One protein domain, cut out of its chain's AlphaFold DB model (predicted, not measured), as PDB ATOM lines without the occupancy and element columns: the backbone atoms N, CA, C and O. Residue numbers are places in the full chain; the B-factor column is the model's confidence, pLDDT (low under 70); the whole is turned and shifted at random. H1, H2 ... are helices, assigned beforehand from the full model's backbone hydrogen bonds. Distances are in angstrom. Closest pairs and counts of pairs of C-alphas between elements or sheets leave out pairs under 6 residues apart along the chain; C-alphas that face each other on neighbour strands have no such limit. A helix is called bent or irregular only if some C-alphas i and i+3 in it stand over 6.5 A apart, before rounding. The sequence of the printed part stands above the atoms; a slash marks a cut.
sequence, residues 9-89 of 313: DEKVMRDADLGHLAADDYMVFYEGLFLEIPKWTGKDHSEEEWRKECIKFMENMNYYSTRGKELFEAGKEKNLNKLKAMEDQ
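Overview. This is residues 9 to 89 of the 313 residues of a protein of Flavobacteriales bacterium (UniProt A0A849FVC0). The long helix H4 is the spine: H1 packs beside its first half and H3 beside its later half, while H2 leads away from near its middle. H1 and H2 make a V whose point, at residues 23 to 25, lies near the middle of H4; H2 is only loosely joined to the rest, and its far end, with residues 38 to 43, sticks out. The printed part has 81 residues with four named helices in the order H1, H2, H3, H4 and no named strand, and the class is all helix. It is compact, with a radius of gyration of the C-alphas of 13.4 A and spans of 37 by 30 by 21 A.

Along the chain. Find C-alpha 9 at (-22.271, 94.159, 32.291); from there H1 runs through residues 9 to 22, 20.0 A long. It is irregular: C-alphas 17 and 20 are 7.3 A apart. Next look at residues 26 to 41 for H2, 22.1 A long, with a kink of 30 degrees near residue 35. H2 is irregular, but only just: C-alphas 35 and 38 are 6.6 A apart. H3, residues 47 to 60, begins with C-alpha 47 at (-36.722, 123.699, 46.444) and is 19.9 A long. H4, residues 66 to 88, is the longest at 32.5 A and ends with C-alpha 88 at (-49.192, 120.668, 41.150). It has a kink of 43 degrees near residue 73 and is irregular, with C-alphas 71 and 74 7.2 A apart.

Arrangement. Start with H1, which touches H4; the closest C-alphas, of Ala 22 and Gly 75, are 4.0 A apart. The two run the same way at a shallow tilt of 33 degrees, only just short of steep. H1 and H2 are close but not clearly touching, about perpendicular at 74 degrees, with the C-alphas of His 20 and Tyr 26 closest at 6.5 A. H2 is also close to but not clearly touching H3, where the C-alphas of Phe 34 and Trp 50 come closest at 7.1 A. Look next at H3 and H4, a helical hairpin: they touch and run opposite ways at a shallow tilt of 30 degrees, with the C-alphas of Ile 55 and Leu 80 closest at 6.5 A. In H3 every backbone O i to N i+4 pair is within hydrogen-bond range; the counts are 7 of 10 in H1, 9 of 12 in H2 and 17 of 19 in H4.

Size, cuts and confidence. The C-alphas of Asp 9 and Gln 89, the two farthest apart, are 40.7 A from each other. The printed part has no cut, and the links H1 to H2, H2 to H3 and H3 to H4 are tight. In the B-factor column you will find a mean pLDDT of 85.8 over the printed part, with residues 87 to 89 under 70.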
ATOM      1  N   ASP A   9     -22.738  93.778  30.952       87.38
ATOM      2  CA  ASP A   9     -22.271  94.159  32.291       87.38
ATOM      3  C   ASP A   9     -22.350  95.677  32.522       87.38
ATOM      4  O   ASP A   9     -22.705  96.132  33.610       87.38
ATOM      5  N   GLU A  10     -22.108  96.476  31.479       87.38
ATOM      6  CA  GLU A  10     -22.243  97.937  31.522       87.38
ATOM      7  C   GLU A  10     -23.700  98.360  31.735       87.38
ATOM      8  O   GLU A  10     -23.974  99.282  32.506       87.38
ATOM      9  N   LYS A  11     -24.646  97.664  31.087       87.69
ATOM     10  CA  LYS A  11     -26.089  97.902  31.258       87.69
ATOM     11  C   LYS A  11     -26.525  97.599  32.687       87.69
ATOM     12  O   LYS A  11     -27.244  98.396  33.281       87.69
ATOM     13  N   VAL A  12     -26.057  96.487  33.255       88.25
ATOM     14  CA  VAL A  12     -26.377  96.100  34.638       88.25
ATOM     15  C   VAL A  12     -25.802  97.099  35.641       88.25
ATOM     16  O   VAL A  12     -26.510  97.505  36.561       88.25
ATOM     17  N   MET A  13     -24.553  97.535  35.457       87.50
ATOM     18  CA  MET A  13     -23.931  98.532  36.335       87.50
ATOM     19  C   MET A  13     -24.668  99.874  36.305       87.50
ATOM     20  O   MET A  13     -24.894 100.466  37.358       87.50
ATOM     21  N   ARG A  14     -25.093 100.337  35.122       86.62
ATOM     22  CA  ARG A  14     -25.883 101.573  35.010       86.62
ATOM     23  C   ARG A  14     -27.250 101.469  35.662       86.62
ATOM     24  O   ARG A  14     -27.663 102.398  36.348       86.62
ATOM     25  N   ASP A  15     -27.933 100.347  35.478       90.06
ATOM     26  CA  ASP A  15     -29.233 100.137  36.109       90.06
ATOM     27  C   ASP A  15     -29.111 100.079  37.639       90.06
ATOM     28  O   ASP A  15     -29.984 100.584  38.342       90.06
ATOM     29  N   ALA A  16     -28.023  99.502  38.163       88.12
ATOM     30  CA  ALA A  16     -27.759  99.439  39.598       88.12
ATOM     31  C   ALA A  16     -27.493 100.824  40.213       88.12
ATOM     32  O   ALA A  16     -28.016 101.115  41.288       88.12
ATOM     33  N   ASP A  17     -26.735 101.682  39.525       89.75
ATOM     34  CA  ASP A  17     -26.458 103.061  39.958       89.75
ATOM     35  C   ASP A  17     -27.753 103.890  40.072       89.75
ATOM     36  O   ASP A  17     -27.994 104.598  41.054       89.75
ATOM     37  N   LEU A  18     -28.668 103.703  39.117       90.44
ATOM     38  CA  LEU A  18     -29.985 104.345  39.095       90.44
ATOM     39  C   LEU A  18     -31.023 103.687  40.021       90.44
ATOM     40  O   LEU A  18     -32.139 104.191  40.139       90.44
ATOM     41  N   GLY A  19     -30.683 102.595  40.713       88.94
ATOM     42  CA  GLY A  19     -31.636 101.822  41.519       88.94
ATOM     43  C   GLY A  19     -32.295 102.621  42.650       88.94
ATOM     44  O   GLY A  19     -33.441 102.353  43.015       88.94
ATOM     45  N   HIS A  20     -31.618 103.651  43.166       90.12
ATOM     46  CA  HIS A  20     -32.155 104.543  44.197       90.12
ATOM     47  C   HIS A  20     -33.413 105.302  43.738       90.12
ATOM     48  O   HIS A  20     -34.287 105.582  44.556       90.12
ATOM     49  N   LEU A  21     -33.571 105.563  42.432       91.44
ATOM     50  CA  LEU A  21     -34.759 106.218  41.866       91.44
ATOM     51  C   LEU A  21     -36.043 105.402  42.076       91.44
ATOM     52  O   LEU A  21     -37.142 105.958  42.118       91.44
ATOM     53  N   ALA A  22     -35.912 104.083  42.216       90.56
ATOM     54  CA  ALA A  22     -37.017 103.155  42.426       90.56
ATOM     55  C   ALA A  22     -37.219 102.751  43.895       90.56
ATOM     56  O   ALA A  22     -38.101 101.941  44.184       90.56
ATOM     57  N   ALA A  23     -36.417 103.288  44.819       89.81
ATOM     58  CA  ALA A  23     -36.489 102.942  46.231       89.81
ATOM     59  C   ALA A  23     -37.803 103.425  46.873       89.81
ATOM     60  O   ALA A  23     -38.333 104.490  46.536       89.81
ATOM     61  N   ASP A  24     -38.333 102.653  47.827       84.94
ATOM     62  CA  ASP A  24     -39.554 103.026  48.556       84.94
ATOM     63  C   ASP A  24     -39.359 104.293  49.407       84.94
ATOM     64  O   ASP A  24     -40.304 105.061  49.604       84.94
ATOM     65  N   ASP A  25     -38.129 104.530  49.863       85.25
ATOM     66  CA  ASP A  25     -37.669 105.663  50.665       85.25
ATOM     67  C   ASP A  25     -36.950 106.743  49.836       85.25
ATOM     68  O   ASP A  25     -36.173 107.524  50.378       85.25
ATOM     69  N   TYR A  26     -37.243 106.845  48.532       88.88
ATOM     70  CA  TYR A  26     -36.636 107.822  47.613       88.88
ATOM     71  C   TYR A  26     -36.571 109.267  48.146       88.88
ATOM     72  O   TYR A  26     -35.593 109.965  47.892       88.88
ATOM     73  N   MET A  27     -37.557 109.711  48.936       86.19
ATOM     74  CA  MET A  27     -37.557 111.063  49.519       86.19
ATOM     75  C   MET A  27     -36.355 111.329  50.433       86.19
ATOM     76  O   MET A  27     -35.857 112.448  50.473       86.19
ATOM     77  N   VAL A  28     -35.825 110.298  51.098       84.75
ATOM     78  CA  VAL A  28     -34.603 110.413  51.909       84.75
ATOM     79  C   VAL A  28     -33.397 110.735  51.024       84.75
ATOM     80  O   VAL A  28     -32.568 111.568  51.388       84.75
ATOM     81  N   PHE A  29     -33.306 110.106  49.847       86.00
ATOM     82  CA  PHE A  29     -32.251 110.387  48.869       86.00
ATOM     83  C   PHE A  29     -32.419 111.775  48.246       86.00
ATOM     84  O   PHE A  29     -31.438 112.501  48.110       86.00
ATOM     85  N   TYR A  30     -33.654 112.163  47.919       87.69
ATOM     86  CA  TYR A  30     -33.992 113.487  47.393       87.69
ATOM     87  C   TYR A  30     -33.556 114.620  48.339       87.69
ATOM     88  O   TYR A  30     -32.854 115.537  47.913       87.69
ATOM     89  N   GLU A  31     -33.913 114.535  49.625       84.00
ATOM     90  CA  GLU A  31     -33.523 115.523  50.644       84.00
ATOM     91  C   GLU A  31     -32.018 115.485  50.934       84.00
ATOM     92  O   GLU A  31     -31.379 116.526  51.092       84.00
ATOM     93  N   GLY A  32     -31.427 114.288  50.980       84.88
ATOM     94  CA  GLY A  32     -29.990 114.122  51.188       84.88
ATOM     95  C   GLY A  32     -29.169 114.820  50.103       84.88
ATOM     96  O   GLY A  32     -28.265 115.593  50.421       84.88
ATOM     97  N   LEU A  33     -29.530 114.607  48.834       88.19
ATOM     98  CA  LEU A  33     -28.865 115.232  47.689       88.19
ATOM     99  C   LEU A  33     -29.094 116.747  47.639       88.19
ATOM    100  O   LEU A  33     -28.146 117.476  47.347       88.19
ATOM    101  N   PHE A  34     -30.289 117.226  48.000       85.88
ATOM    102  CA  PHE A  34     -30.581 118.660  48.113       85.88
ATOM    103  C   PHE A  34     -29.628 119.372  49.083       85.88
ATOM    104  O   PHE A  34     -29.147 120.466  48.802       85.88
ATOM    105  N   LEU A  35     -29.302 118.733  50.211       83.94
ATOM    106  CA  LEU A  35     -28.377 119.275  51.211       83.94
ATOM    107  C   LEU A  35     -26.897 119.074  50.854       83.94
ATOM    108  O   LEU A  35     -26.027 119.751  51.415       83.94
ATOM    109  N   GLU A  36     -26.585 118.098  50.004       88.50
ATOM    110  CA  GLU A  36     -25.214 117.739  49.645       88.50
ATOM    111  C   GLU A  36     -24.693 118.546  48.452       88.50
ATOM    112  O   GLU A  36     -23.581 119.073  48.514       88.50
ATOM    113  N   ILE A  37     -25.480 118.681  47.386       85.25
ATOM    114  CA  ILE A  37     -25.028 119.267  46.116       85.25
ATOM    115  C   ILE A  37     -24.553 120.719  46.247       85.25
ATOM    116  O   ILE A  37     -23.455 120.995  45.755       85.25
ATOM    117  N   PRO A  38     -25.250 121.627  46.962       85.94
ATOM    118  CA  PRO A  38     -24.776 122.997  47.158       85.94
ATOM    119  C   PRO A  38     -23.391 123.076  47.813       85.94
ATOM    120  O   PRO A  38     -22.597 123.962  47.493       85.94
ATOM    121  N   LYS A  39     -23.042 122.106  48.675       87.06
ATOM    122  CA  LYS A  39     -21.719 122.040  49.325       87.06
ATOM    123  C   LYS A  39     -20.599 121.713  48.339       87.06
ATOM    124  O   LYS A  39     -19.462 122.117  48.565       87.06
ATOM    125  N   TRP A  40     -20.910 120.984  47.272       81.00
ATOM    126  CA  TRP A  40     -19.954 120.586  46.240       81.00
ATOM    127  C   TRP A  40     -19.886 121.582  45.080       81.00
ATOM    128  O   TRP A  40     -18.805 121.830  44.551       81.00
ATOM    129  N   THR A  41     -21.022 122.149  44.673       81.62
ATOM    130  CA  THR A  41     -21.117 123.049  43.511       81.62
ATOM    131  C   THR A  41     -20.951 124.522  43.878       81.62
ATOM    132  O   THR A  41     -20.687 125.339  42.993       81.62
ATOM    133  N   GLY A  42     -21.107 124.875  45.161       79.56
ATOM    134  CA  GLY A  42     -21.093 126.256  45.649       79.56
ATOM    135  C   GLY A  42     -22.285 127.089  45.173       79.56
ATOM    136  O   GLY A  42     -22.230 128.317  45.243       79.56
ATOM    137  N   LYS A  43     -23.329 126.444  44.639       79.31
ATOM    138  CA  LYS A  43     -24.564 127.080  44.180       79.31
ATOM    139  C   LYS A  43     -25.727 126.566  45.011       79.31
ATOM    140  O   LYS A  43     -25.969 125.362  45.045       79.31
ATOM    141  N   ASP A  44     -26.438 127.486  45.642       76.50
ATOM    142  CA  ASP A  44     -27.701 127.166  46.290       76.50
ATOM    143  C   ASP A  44     -28.792 126.987  45.231       76.50
ATOM    144  O   ASP A  44     -28.811 127.685  44.214       76.50
ATOM    145  N   HIS A  45     -29.694 126.046  45.486       77.69
ATOM    146  CA  HIS A  45     -30.874 125.793  44.671       77.69
ATOM    147  C   HIS A  45     -32.112 126.037  45.532       77.69
ATOM    148  O   HIS A  45     -32.147 125.624  46.693       77.69
ATOM    149  N   SER A  46     -33.134 126.693  44.980       83.25
ATOM    150  CA  SER A  46     -34.452 126.688  45.625       83.25
ATOM    151  C   SER A  46     -35.079 125.292  45.549       83.25
ATOM    152  O   SER A  46     -34.745 124.495  44.669       83.25
ATOM    153  N   GLU A  47     -36.012 124.987  46.453       79.75
ATOM    154  CA  GLU A  47     -36.722 123.699  46.444       79.75
ATOM    155  C   GLU A  47     -37.487 123.470  45.130       79.75
ATOM    156  O   GLU A  47     -37.548 122.346  44.629       79.75
ATOM    157  N   GLU A  48     -38.014 124.540  44.526       80.50
ATOM    158  CA  GLU A  48     -38.718 124.486  43.245       80.50
ATOM    159  C   GLU A  48     -37.772 124.173  42.074       80.50
ATOM    160  O   GLU A  48     -38.070 123.313  41.241       80.50
ATOM    161  N   GLU A  49     -36.614 124.838  42.011       85.19
ATOM    162  CA  GLU A  49     -35.596 124.571  40.988       85.19
ATOM    163  C   GLU A  49     -35.033 123.156  41.128       85.19
ATOM    164  O   GLU A  49     -34.930 122.433  40.135       85.19
ATOM    165  N   TRP A  50     -34.740 122.734  42.361       88.31
ATOM    166  CA  TRP A  50     -34.232 121.399  42.658       88.31
ATOM    167  C   TRP A  50     -35.212 120.307  42.221       88.31
ATOM    168  O   TRP A  50     -34.839 119.355  41.531       88.31
ATOM    169  N   ARG A  51     -36.499 120.476  42.534       88.06
ATOM    170  CA  ARG A  51     -37.559 119.555  42.116       88.06
ATOM    171  C   ARG A  51     -37.650 119.440  40.594       88.06
ATOM    172  O   ARG A  51     -37.692 118.319  40.081       88.06
ATOM    173  N   LYS A  52     -37.610 120.560  39.864       88.44
ATOM    174  CA  LYS A  52     -37.614 120.566  38.387       88.44
ATOM    175  C   LYS A  52     -36.386 119.866  37.805       88.44
ATOM    176  O   LYS A  52     -36.511 119.116  36.834       88.44
ATOM    177  N   GLU A  53     -35.212 120.061  38.402       88.88
ATOM    178  CA  GLU A  53     -33.987 119.362  38.003       88.88
ATOM    179  C   GLU A  53     -34.085 117.850  38.242       88.88
ATOM    180  O   GLU A  53     -33.752 117.074  37.343       88.88
ATOM    181  N   CYS A  54     -34.613 117.416  39.391       90.50
ATOM    182  CA  CYS A  54     -34.834 116.001  39.691       90.50
ATOM    183  C   CYS A  54     -35.856 115.349  38.749       90.50
ATOM    184  O   CYS A  54     -35.603 114.252  38.250       90.50
ATOM    185  N   ILE A  55     -36.981 116.016  38.467       90.69
ATOM    186  CA  ILE A  55     -37.990 115.530  37.510       90.69
ATOM    187  C   ILE A  55     -37.342 115.354  36.136       90.69
ATOM    188  O   ILE A  55     -37.389 114.266  35.560       90.69
ATOM    189  N   LYS A  56     -36.646 116.388  35.651       91.94
ATOM    190  CA  LYS A  56     -35.935 116.349  34.369       91.94
ATOM    191  C   LYS A  56     -34.870 115.254  34.340       91.94
ATOM    192  O   LYS A  56     -34.683 114.603  33.314       91.94
ATOM    193  N   PHE A  57     -34.150 115.036  35.436       91.25
ATOM    194  CA  PHE A  57     -33.169 113.960  35.535       91.25
ATOM    195  C   PHE A  57     -33.839 112.586  35.412       91.25
ATOM    196  O   PHE A  57     -33.439 111.787  34.565       91.25
ATOM    197  N   MET A  58     -34.898 112.332  36.185       91.56
ATOM    198  CA  MET A  58     -35.631 111.065  36.148       91.56
ATOM    199  C   MET A  58     -36.254 110.791  34.774       91.56
ATOM    200  O   MET A  58     -36.224 109.651  34.316       91.56
ATOM    201  N   GLU A  59     -36.785 111.802  34.091       89.38
ATOM    202  CA  GLU A  59     -37.355 111.647  32.744       89.38
ATOM    203  C   GLU A  59     -36.305 111.282  31.691       89.38
ATOM    204  O   GLU A  59     -36.591 110.515  30.775       89.38
ATOM    205  N   ASN A  60     -35.076 111.782  31.839       88.00
ATOM    206  CA  ASN A  60     -34.000 111.532  30.881       88.00
ATOM    207  C   ASN A  60     -33.262 110.200  31.106       88.00
ATOM    208  O   ASN A  60     -32.593 109.714  30.193       88.00
ATOM    209  N   MET A  61     -33.335 109.616  32.303       87.69
ATOM    210  CA  MET A  61     -32.636 108.368  32.622       87.69
ATOM    211  C   MET A  61     -33.472 107.145  32.240       87.69
ATOM    212  O   MET A  61     -34.615 107.029  32.662       87.69
ATOM    213  N   ASN A  62     -32.903 106.184  31.513       86.31
ATOM    214  CA  ASN A  62     -33.582 104.939  31.133       86.31
ATOM    215  C   ASN A  62     -32.853 103.723  31.711       86.31
ATOM    216  O   ASN A  62     -31.625 103.726  31.778       86.31
ATOM    217  N   TYR A  63     -33.603 102.677  32.070       89.19
ATOM    218  CA  TYR A  63     -33.019 101.375  32.397       89.19
ATOM    219  C   TYR A  63     -32.752 100.584  31.112       89.19
ATOM    220  O   TYR A  63     -33.570 100.575  30.186       89.19
ATOM    221  N   TYR A  64     -31.611  99.908  31.034       86.88
ATOM    222  CA  TYR A  64     -31.134  99.267  29.808       86.88
ATOM    223  C   TYR A  64     -31.307  97.746  29.817       86.88
ATOM    224  O   TYR A  64     -31.597  97.158  28.772       86.88
ATOM    225  N   SER A  65     -31.146  97.090  30.968       88.19
ATOM    226  CA  SER A  65     -31.305  95.638  31.096       88.19
ATOM    227  C   SER A  65     -32.772  95.242  31.280       88.19
ATOM    228  O   SER A  65     -33.558  95.955  31.905       88.19
ATOM    229  N   THR A  66     -33.154  94.059  30.786       87.38
ATOM    230  CA  THR A  66     -34.511  93.512  30.982       87.38
ATOM    231  C   THR A  66     -34.870  93.432  32.464       87.38
ATOM    232  O   THR A  66     -35.967  93.809  32.864       87.38
ATOM    233  N   ARG A  67     -33.912  93.003  33.295       85.75
ATOM    234  CA  ARG A  67     -34.121  92.849  34.735       85.75
ATOM    235  C   ARG A  67     -34.246  94.191  35.461       85.75
ATOM    236  O   ARG A  67     -35.054  94.293  36.378       85.75
ATOM    237  N   GLY A  68     -33.470  95.195  35.053       86.38
ATOM    238  CA  GLY A  68     -33.547  96.554  35.591       86.38
ATOM    239  C   GLY A  68     -34.910  97.190  35.329       86.38
ATOM    240  O   GLY A  68     -35.521  97.706  36.257       86.38
ATOM    241  N   LYS A  69     -35.445  97.043  34.110       89.75
ATOM    242  CA  LYS A  69     -36.802  97.507  33.769       89.75
ATOM    243  C   LYS A  69     -37.874  96.847  34.641       89.75
ATOM    244  O   LYS A  69     -38.680  97.530  35.259       89.75
ATOM    245  N   GLU A  70     -37.852  95.522  34.769       88.25
ATOM    246  CA  GLU A  70     -38.829  94.802  35.604       88.25
ATOM    247  C   GLU A  70     -38.807  95.226  37.080       88.25
ATOM    248  O   GLU A  70     -39.852  95.265  37.727       88.25
ATOM    249  N   LEU A  71     -37.620  95.492  37.627       87.31
ATOM    250  CA  LEU A  71     -37.449  95.817  39.042       87.31
ATOM    251  C   LEU A  71     -37.691  97.294  39.350       87.31
ATOM    252  O   LEU A  71     -38.271  97.608  40.388       87.31
ATOM    253  N   PHE A  72     -37.212  98.192  38.490       90.44
ATOM    254  CA  PHE A  72     -37.038  99.598  38.839       90.44
ATOM    255  C   PHE A  72     -37.980 100.551  38.098       90.44
ATOM    256  O   PHE A  72     -38.232 101.644  38.602       90.44
ATOM    257  N   GLU A  73     -38.550 100.169  36.950       87.31
ATOM    258  CA  GLU A  73     -39.399 101.065  36.145       87.31
ATOM    259  C   GLU A  73     -40.652 101.501  36.922       87.31
ATOM    260  O   GLU A  73     -40.913 102.693  37.064       87.31
ATOM    261  N   ALA A  74     -41.361 100.548  37.537       88.25
ATOM    262  CA  ALA A  74     -42.575 100.828  38.307       88.25
ATOM    263  C   ALA A  74     -42.308 101.686  39.561       88.25
ATOM    264  O   ALA A  74     -43.091 102.577  39.896       88.25
ATOM    265  N   GLY A  75     -41.195 101.435  40.262       87.50
ATOM    266  CA  GLY A  75     -40.793 102.227  41.430       87.50
ATOM    267  C   GLY A  75     -40.395 103.652  41.044       87.50
ATOM    268  O   GLY A  75     -40.816 104.615  41.686       87.50
ATOM    269  N   LYS A  76     -39.647 103.791  39.943       91.94
ATOM    270  CA  LYS A  76     -39.254 105.081  39.373       91.94
ATOM    271  C   LYS A  76     -40.474 105.895  38.945       91.94
ATOM    272  O   LYS A  76     -40.553 107.068  39.287       91.94
ATOM    273  N   GLU A  77     -41.432 105.289  38.245       88.12
ATOM    274  CA  GLU A  77     -42.665 105.958  37.811       88.12
ATOM    275  C   GLU A  77     -43.502 106.432  39.009       88.12
ATOM    276  O   GLU A  77     -43.944 107.580  39.055       88.12
ATOM    277  N   LYS A  78     -43.638 105.590  40.042       89.44
ATOM    278  CA  LYS A  78     -44.294 105.956  41.304       89.44
ATOM    279  C   LYS A  78     -43.644 107.181  41.951       89.44
ATOM    280  O   LYS A  78     -44.354 108.071  42.410       89.44
ATOM    281  N   ASN A  79     -42.315 107.236  42.003       91.12
ATOM    282  CA  ASN A  79     -41.592 108.353  42.612       91.12
ATOM    283  C   ASN A  79     -41.598 109.615  41.732       91.12
ATOM    284  O   ASN A  79     -41.754 110.714  42.258       91.12
ATOM    285  N   LEU A  80     -41.539 109.468  40.406       89.44
ATOM    286  CA  LEU A  80     -41.702 110.574  39.460       89.44
ATOM    287  C   LEU A  80     -43.079 111.231  39.608       89.44
ATOM    288  O   LEU A  80     -43.178 112.452  39.683       89.44
ATOM    289  N   ASN A  81     -44.136 110.423  39.723       87.06
ATOM    290  CA  ASN A  81     -45.492 110.922  39.936       87.06
ATOM    291  C   ASN A  81     -45.645 111.629  41.290       87.06
ATOM    292  O   ASN A  81     -46.376 112.611  41.370       87.06
ATOM    293  N   LYS A  82     -44.928 111.195  42.340       86.19
ATOM    294  CA  LYS A  82     -44.877 111.933  43.616       86.19
ATOM    295  C   LYS A  82     -44.244 113.315  43.446       86.19
ATOM    296  O   LYS A  82     -44.802 114.280  43.951       86.19
ATOM    297  N   LEU A  83     -43.119 113.419  42.731       85.94
ATOM    298  CA  LEU A  83     -42.461 114.710  42.491       85.94
ATOM    299  C   LEU A  83     -43.316 115.648  41.630       85.94
ATOM    300  O   LEU A  83     -43.392 116.834  41.930       85.94
ATOM    301  N   LYS A  84     -43.999 115.122  40.608       85.31
ATOM    302  CA  LYS A  84     -44.942 115.898  39.785       85.31
ATOM    303  C   LYS A  84     -46.170 116.344  40.583       85.31
ATOM    304  O   LYS A  84     -46.589 117.486  40.479       85.31
ATOM    305  N   ALA A  85     -46.695 115.492  41.461       80.25
ATOM    306  CA  ALA A  85     -47.781 115.879  42.363       80.25
ATOM    307  C   ALA A  85     -47.367 116.988  43.355       80.25
ATOM    308  O   ALA A  85     -48.204 117.800  43.732       80.25
ATOM    309  N   MET A  86     -46.087 117.048  43.747       73.62
ATOM    310  CA  MET A  86     -45.521 118.156  44.539       73.62
ATOM    311  C   MET A  86     -45.351 119.454  43.736       73.62
ATOM    312  O   MET A  86     -45.193 120.509  44.338       73.62
ATOM    313  N   GLU A  87     -45.345 119.392  42.402       69.25
ATOM    314  CA  GLU A  87     -45.344 120.572  41.525       69.25
ATOM    315  C   GLU A  87     -46.763 121.150  41.373       69.25
ATOM    316  O   GLU A  87     -46.932 122.367  41.358       69.25
ATOM    317  N   ASP A  88     -47.784 120.285  41.343       61.69
ATOM    318  CA  ASP A  88     -49.192 120.668  41.150       61.69
ATOM    319  C   ASP A  88     -49.940 121.067  42.443       61.69
ATOM    320  O   ASP A  88     -51.022 121.657  42.372       61.69
ATOM    321  N   GLN A  89     -49.416 120.753  43.634       48.06
ATOM    322  CA  GLN A  89     -50.080 121.037  44.913       48.06
ATOM    323  C   GLN A  89     -49.233 121.909  45.847       48.06
ATOM    324  O   GLN A  89     -48.035 121.699  46.003       48.06
TER     325      GLN A  89